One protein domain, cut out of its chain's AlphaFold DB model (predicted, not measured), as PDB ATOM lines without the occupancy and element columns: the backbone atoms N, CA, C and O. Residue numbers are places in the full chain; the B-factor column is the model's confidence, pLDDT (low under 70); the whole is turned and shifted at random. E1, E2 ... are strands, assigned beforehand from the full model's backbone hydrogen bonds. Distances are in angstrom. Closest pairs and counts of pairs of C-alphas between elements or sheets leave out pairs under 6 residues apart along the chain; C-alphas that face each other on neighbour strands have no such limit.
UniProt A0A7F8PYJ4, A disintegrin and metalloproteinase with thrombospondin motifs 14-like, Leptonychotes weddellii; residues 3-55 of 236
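What this domain is: This is residues 3 to 55 of the 236 residues of the protein "A disintegrin and metalloproteinase with thrombospondin motifs 14-like" of Leptonychotes weddellii (UniProt A0A7F8PYJ4). With little regular structure, this is a small twisted sheet of three strands beside a long loop, residues 26 to 55, which runs out and folds back; its tip, residues 40 to 46, sticks out. Of 53 printed residues, 19 are in E1, E2 and E3, all strand, order E1 - E2 - E3, antiparallel: a meander, each strand pairing with the one before. It is loose, radius of gyration of the C-alphas 13.1 A, and spans 38 by 21 by 17 A.

Where its parts are: Find C-alpha 3 at (56.713, 34.403, -17.319); E1 runs from there to residue 7. E2, residues 10 to 17, covers 22.3 A. E3, residues 20 to 25, covers 16.7 A and ends at (47.439, 41.617, -13.968).

How they stand to each other: Look at hairpin E1 and E2: N 5 and O 12 are 2.9 A apart. In hairpin E2 and E3, N 15 and O 22 are 2.9 A apart. The sheet is only just strongly twisted, up to 4.5 A off its plane.

The domain as a whole: The farthest C-alphas, Glu 42 and Ile 55, are 38.6 A apart. The printed part has no cut; both links are tight. Residues 40 to 46 and 55 have pLDDT under 70.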
ATOM      1  N   ARG A   3      55.727  33.346 -17.582       91.31
ATOM      2  CA  ARG A   3      56.713  34.403 -17.319       91.31
ATOM      3  C   ARG A   3      56.012  35.601 -16.696       91.31
ATOM      4  O   ARG A   3      54.909  35.947 -17.118       91.31
ATOM      5  N   THR A   4      56.669  36.254 -15.749       92.06
ATOM      6  CA  THR A   4      56.196  37.513 -15.170       92.06
ATOM      7  C   THR A   4      57.073  38.676 -15.623       92.06
ATOM      8  O   THR A   4      58.267  38.503 -15.878       92.06
ATOM      9  N   PHE A   5      56.477  39.854 -15.798       92.56
ATOM     10  CA  PHE A   5      57.195  41.080 -16.155       92.56
ATOM     11  C   PHE A   5      56.459  42.326 -15.655       92.56
ATOM     12  O   PHE A   5      55.245  42.309 -15.472       92.56
ATOM     13  N   THR A   6      57.182  43.429 -15.463       88.56
ATOM     14  CA  THR A   6      56.591  44.709 -15.050       88.56
ATOM     15  C   THR A   6      56.411  45.623 -16.258       88.56
ATOM     16  O   THR A   6      57.366  45.887 -16.986       88.56
ATOM     17  N   ALA A   7      55.199  46.134 -16.466       84.38
ATOM     18  CA  ALA A   7      54.888  47.104 -17.513       84.38
ATOM     19  C   ALA A   7      53.731  48.005 -17.074       84.38
ATOM     20  O   ALA A   7      52.827  47.563 -16.367       84.38
ATOM     21  N   MET A   8      53.750  49.274 -17.488       80.44
ATOM     22  CA  MET A   8      52.729  50.268 -17.110       80.44
ATOM     23  C   MET A   8      52.505  50.376 -15.588       80.44
ATOM     24  O   MET A   8      51.386  50.572 -15.126       80.44
ATOM     25  N   GLY A   9      53.574  50.201 -14.803       82.50
ATOM     26  CA  GLY A   9      53.514  50.250 -13.339       82.50
ATOM     27  C   GLY A   9      52.855  49.039 -12.673       82.50
ATOM     28  O   GLY A   9      52.675  49.059 -11.459       82.50
ATOM     29  N   LEU A  10      52.522  47.990 -13.431       88.19
ATOM     30  CA  LEU A  10      51.872  46.780 -12.929       88.19
ATOM     31  C   LEU A  10      52.714  45.534 -13.193       88.19
ATOM     32  O   LEU A  10      53.484  45.473 -14.155       88.19
ATOM     33  N   GLU A  11      52.532  44.525 -12.346       91.38
ATOM     34  CA  GLU A  11      53.045  43.180 -12.586       91.38
ATOM     35  C   GLU A  11      52.087  42.421 -13.510       91.38
ATOM     36  O   GLU A  11      50.868  42.389 -13.301       91.38
ATOM     37  N   TRP A  12      52.655  41.837 -14.558       92.06
ATOM     38  CA  TRP A  12      51.956  41.069 -15.572       92.06
ATOM     39  C   TRP A  12      52.422  39.627 -15.541       92.06
ATOM     40  O   TRP A  12      53.618  39.348 -15.500       92.06
ATOM     41  N   GLU A  13      51.470  38.713 -15.641       93.62
ATOM     42  CA  GLU A  13      51.703  37.287 -15.789       93.62
ATOM     43  C   GLU A  13      51.290  36.865 -17.199       93.62
ATOM     44  O   GLU A  13      50.130  37.014 -17.596       93.62
ATOM     45  N   TYR A  14      52.247  36.350 -17.968       92.00
ATOM     46  CA  TYR A  14      52.017  35.754 -19.276       92.00
ATOM     47  C   TYR A  14      52.188  34.243 -19.186       92.00
ATOM     48  O   TYR A  14      53.275  33.766 -18.864       92.00
ATOM     49  N   ALA A  15      51.145  33.489 -19.515       91.88
ATOM     50  CA  ALA A  15      51.169  32.031 -19.489       91.88
ATOM     51  C   ALA A  15      50.624  31.440 -20.789       91.88
ATOM     52  O   ALA A  15      49.597  31.892 -21.301       91.88
ATOM     53  N   VAL A  16      51.316  30.416 -21.293       89.31
ATOM     54  CA  VAL A  16      50.893  29.605 -22.442       89.31
ATOM     55  C   VAL A  16      50.534  28.206 -21.950       89.31
ATOM     56  O   VAL A  16      51.413  27.486 -21.456       89.31
ATOM     57  N   GLU A  17      49.261  27.846 -22.102       87.56
ATOM     58  CA  GLU A  17      48.654  26.562 -21.722       87.56
ATOM     59  C   GLU A  17      47.775  26.073 -22.877       87.56
ATOM     60  O   GLU A  17      46.988  26.854 -23.397       87.56
ATOM     61  N   ASP A  18      47.912  24.816 -23.309       80.50
ATOM     62  CA  ASP A  18      47.056  24.190 -24.337       80.50
ATOM     63  C   ASP A  18      46.808  25.056 -25.594       80.50
ATOM     64  O   ASP A  18      45.680  25.213 -26.059       80.50
ATOM     65  N   ALA A  19      47.879  25.655 -26.136       76.06
ATOM     66  CA  ALA A  19      47.859  26.590 -27.276       76.06
ATOM     67  C   ALA A  19      47.067  27.900 -27.054       76.06
ATOM     68  O   ALA A  19      46.830  28.658 -27.996       76.06
ATOM     69  N   LYS A  20      46.700  28.206 -25.807       82.75
ATOM     70  CA  LYS A  20      46.104  29.469 -25.377       82.75
ATOM     71  C   LYS A  20      47.146  30.339 -24.689       82.75
ATOM     72  O   LYS A  20      47.734  29.964 -23.675       82.75
ATOM     73  N   GLU A  21      47.317  31.543 -25.214       88.19
ATOM     74  CA  GLU A  21      48.105  32.595 -24.579       88.19
ATOM     75  C   GLU A  21      47.205  33.410 -23.646       88.19
ATOM     76  O   GLU A  21      46.104  33.824 -24.017       88.19
ATOM     77  N   SER A  22      47.650  33.624 -22.411       89.00
ATOM     78  CA  SER A  22      46.928  34.418 -21.420       89.00
ATOM     79  C   SER A  22      47.832  35.484 -20.821       89.00
ATOM     80  O   SER A  22      48.994  35.226 -20.520       89.00
ATOM     81  N   LEU A  23      47.276  36.685 -20.662       90.12
ATOM     82  CA  LEU A  23      47.930  37.836 -20.056       90.12
ATOM     83  C   LEU A  23      47.047  38.343 -18.910       90.12
ATOM     84  O   LEU A  23      45.870  38.639 -19.128       90.12
ATOM     85  N   LYS A  24      47.592  38.405 -17.692       90.62
ATOM     86  CA  LYS A  24      46.856  38.774 -16.470       90.62
ATOM     87  C   LYS A  24      47.624  39.815 -15.660       90.62
ATOM     88  O   LYS A  24      48.848  39.809 -15.647       90.62
ATOM     89  N   THR A  25      46.895  40.680 -14.961       89.94
ATOM     90  CA  THR A  25      47.439  41.617 -13.968       89.94
ATOM     91  C   THR A  25      46.406  41.854 -12.864       89.94
ATOM     92  O   THR A  25      45.205  41.696 -13.099       89.94
ATOM     93  N   SER A  26      46.860  42.212 -11.664       84.69
ATOM     94  CA  SER A  26      46.006  42.548 -10.518       84.69
ATOM     95  C   SER A  26      45.404  43.961 -10.591       84.69
ATOM     96  O   SER A  26      44.440  44.236  -9.879       84.69
ATOM     97  N   GLY A  27      45.903  44.829 -11.484       80.81
ATOM     98  CA  GLY A  27      45.408  46.201 -11.654       80.81
ATOM     99  C   GLY A  27      45.675  47.112 -10.442       80.81
ATOM    100  O   GLY A  27      46.424  46.732  -9.541       80.81
ATOM    101  N   PRO A  28      45.071  48.316 -10.394       81.75
ATOM    102  CA  PRO A  28      44.231  48.942 -11.421       81.75
ATOM    103  C   PRO A  28      45.048  49.428 -12.627       81.75
ATOM    104  O   PRO A  28      46.172  49.895 -12.473       81.75
ATOM    105  N   LEU A  29      44.481  49.330 -13.832       79.50
ATOM    106  CA  LEU A  29      45.128  49.800 -15.063       79.50
ATOM    107  C   LEU A  29      45.097  51.338 -15.128       79.50
ATOM    108  O   LEU A  29      43.999  51.896 -15.171       79.50
ATOM    109  N   PRO A  30      46.256  52.028 -15.146       72.25
ATOM    110  CA  PRO A  30      46.290  53.491 -15.195       72.25
ATOM    111  C   PRO A  30      45.965  54.049 -16.590       72.25
ATOM    112  O   PRO A  30      45.485  55.173 -16.705       72.25
ATOM    113  N   GLU A  31      46.208  53.269 -17.647       74.19
ATOM    114  CA  GLU A  31      46.045  53.664 -19.049       74.19
ATOM    115  C   GLU A  31      45.521  52.493 -19.902       74.19
ATOM    116  O   GLU A  31      45.510  51.336 -19.468       74.19
ATOM    117  N   ALA A  32      45.068  52.791 -21.125       75.62
ATOM    118  CA  ALA A  32      44.549  51.789 -22.052       75.62
ATOM    119  C   ALA A  32      45.660  50.867 -22.577       75.62
ATOM    120  O   ALA A  32      46.723  51.325 -22.995       75.62
ATOM    121  N   ILE A  33      45.378  49.565 -22.624       83.56
ATOM    122  CA  ILE A  33      46.285  48.561 -23.186       83.56
ATOM    123  C   ILE A  33      45.902  48.226 -24.628       83.56
ATOM    124  O   ILE A  33      44.728  48.037 -24.949       83.56
ATOM    125  N   ALA A  34      46.902  48.110 -25.497       83.00
ATOM    126  CA  ALA A  34      46.735  47.630 -26.863       83.00
ATOM    127  C   ALA A  34      47.304  46.213 -26.977       83.00
ATOM    128  O   ALA A  34      48.488  45.992 -26.725       83.00
ATOM    129  N   VAL A  35      46.465  45.251 -27.365       84.06
ATOM    130  CA  VAL A  35      46.880  43.865 -27.614       84.06
ATOM    131  C   VAL A  35      46.866  43.623 -29.117       84.06
ATOM    132  O   VAL A  35      45.807  43.631 -29.743       84.06
ATOM    133  N   LEU A  36      48.048  43.423 -29.696       82.00
ATOM    134  CA  LEU A  36      48.201  43.100 -31.110       82.00
ATOM    135  C   LEU A  36      48.152  41.580 -31.293       82.00
ATOM    136  O   LEU A  36      49.027  40.869 -30.805       82.00
ATOM    137  N   VAL A  37      47.140  41.087 -32.008       82.00
ATOM    138  CA  VAL A  37      46.995  39.662 -32.338       82.00
ATOM    139  C   VAL A  37      47.480  39.442 -33.766       82.00
ATOM    140  O   VAL A  37      46.905  39.983 -34.709       82.00
ATOM    141  N   LEU A  38      48.539  38.651 -33.925       79.00
ATOM    142  CA  LEU A  38      49.078  38.301 -35.236       79.00
ATOM    143  C   LEU A  38      48.377  37.034 -35.761       79.00
ATOM    144  O   LEU A  38      48.277  36.050 -35.023       79.00
ATOM    145  N   PRO A  39      47.861  37.033 -37.003       71.19
ATOM    146  CA  PRO A  39      47.270  35.835 -37.585       71.19
ATOM    147  C   PRO A  39      48.356  34.776 -37.851       71.19
ATOM    148  O   PRO A  39      49.473  35.138 -38.235       71.19
ATOM    149  N   PRO A  40      48.055  33.475 -37.679       68.69
ATOM    150  CA  PRO A  40      48.986  32.419 -38.055       68.69
ATOM    151  C   PRO A  40      49.233  32.447 -39.571       68.69
ATOM    152  O   PRO A  40      48.309  32.676 -40.354       68.69
ATOM    153  N   ALA A  41      50.483  32.223 -39.982       66.00
ATOM    154  CA  ALA A  41      50.855  32.147 -41.393       66.00
ATOM    155  C   ALA A  41      50.104  30.993 -42.085       66.00
ATOM    156  O   ALA A  41      50.085  29.887 -41.556       66.00
ATOM    157  N   GLU A  42      49.467  31.300 -43.224       60.38
ATOM    158  CA  GLU A  42      48.854  30.396 -44.220       60.38
ATOM    159  C   GLU A  42      48.334  29.043 -43.677       60.38
ATOM    160  O   GLU A  42      49.055  28.049 -43.612       60.38
ATOM    161  N   GLY A  43      47.037  28.997 -43.337       61.56
ATOM    162  CA  GLY A  43      46.291  27.749 -43.091       61.56
ATOM    163  C   GLY A  43      45.963  27.410 -41.629       61.56
ATOM    164  O   GLY A  43      45.355  26.371 -41.375       61.56
ATOM    165  N   GLY A  44      46.320  28.263 -40.663       62.94
ATOM    166  CA  GLY A  44      46.010  28.059 -39.240       62.94
ATOM    167  C   GLY A  44      44.566  28.421 -38.823       62.94
ATOM    168  O   GLY A  44      43.877  29.160 -39.530       62.94
ATOM    169  N   PRO A  45      44.084  27.929 -37.661       68.31
ATOM    170  CA  PRO A  45      42.769  28.281 -37.116       68.31
ATOM    171  C   PRO A  45      42.646  29.789 -36.818       68.31
ATOM    172  O   PRO A  45      43.632  30.464 -36.528       68.31
ATOM    173  N   ARG A  46      41.418  30.335 -36.876       68.25
ATOM    174  CA  ARG A  46      41.136  31.756 -36.594       68.25
ATOM    175  C   ARG A  46      41.511  32.114 -35.150       68.25
ATOM    176  O   ARG A  46      40.953  31.538 -34.220       68.25
ATOM    177  N   SER A  47      42.378  33.107 -34.964       73.12
ATOM    178  CA  SER A  47      42.705  33.650 -33.642       73.12
ATOM    179  C   SER A  47      41.490  34.374 -33.045       73.12
ATOM    180  O   SER A  47      40.996  35.339 -33.627       73.12
ATOM    181  N   SER A  48      40.997  33.926 -31.887       75.12
ATOM    182  CA  SER A  48      39.907  34.578 -31.147       75.12
ATOM    183  C   SER A  48      40.434  35.244 -29.877       75.12
ATOM    184  O   SER A  48      41.048  34.576 -29.047       75.12
ATOM    185  N   LEU A  49      40.155  36.537 -29.697       82.25
ATOM    186  CA  LEU A  49      40.520  37.283 -28.494       82.25
ATOM    187  C   LEU A  49      39.341  37.320 -27.512       82.25
ATOM    188  O   LEU A  49      38.250  37.758 -27.871       82.25
ATOM    189  N   ALA A  50      39.570  36.903 -26.267       82.69
ATOM    190  CA  ALA A  50      38.612  37.024 -25.171       82.69
ATOM    191  C   ALA A  50      39.260  37.773 -24.002       82.69
ATOM    192  O   ALA A  50      40.397  37.482 -23.636       82.69
ATOM    193  N   TYR A  51      38.534  38.717 -23.406       83.94
ATOM    194  CA  TYR A  51      39.020  39.542 -22.301       83.94
ATOM    195  C   TYR A  51      37.996  39.581 -21.164       83.94
ATOM    196  O   TYR A  51      36.788  39.516 -21.385       83.94
ATOM    197  N   LYS A  52      38.493  39.665 -19.928       83.75
ATOM    198  CA  LYS A  52      37.694  39.790 -18.704       83.75
ATOM    199  C   LYS A  52      38.365  40.821 -17.808       83.75
ATOM    200  O   LYS A  52      39.575  40.759 -17.617       83.75
ATOM    201  N   TYR A  53      37.583  41.736 -17.255       81.81
ATOM    202  CA  TYR A  53      38.053  42.778 -16.347       81.81
ATOM    203  C   TYR A  53      37.085  42.923 -15.166       81.81
ATOM    204  O   TYR A  53      35.952  42.444 -15.224       81.81
ATOM    205  N   ILE A  54      37.547  43.560 -14.091       77.38
ATOM    206  CA  ILE A  54      36.757  43.867 -12.893       77.38
ATOM    207  C   ILE A  54      36.684  45.394 -12.785       77.38
ATOM    208  O   ILE A  54      37.721  46.051 -12.814       77.38
ATOM    209  N   ILE A  55      35.475  45.954 -12.689       69.44
ATOM    210  CA  ILE A  55      35.245  47.380 -12.399       69.44
ATOM    211  C   ILE A  55      34.691  47.473 -10.978       69.44
ATOM    212  O   ILE A  55      33.836  46.670 -10.607       69.44
TER     213      ILE A  55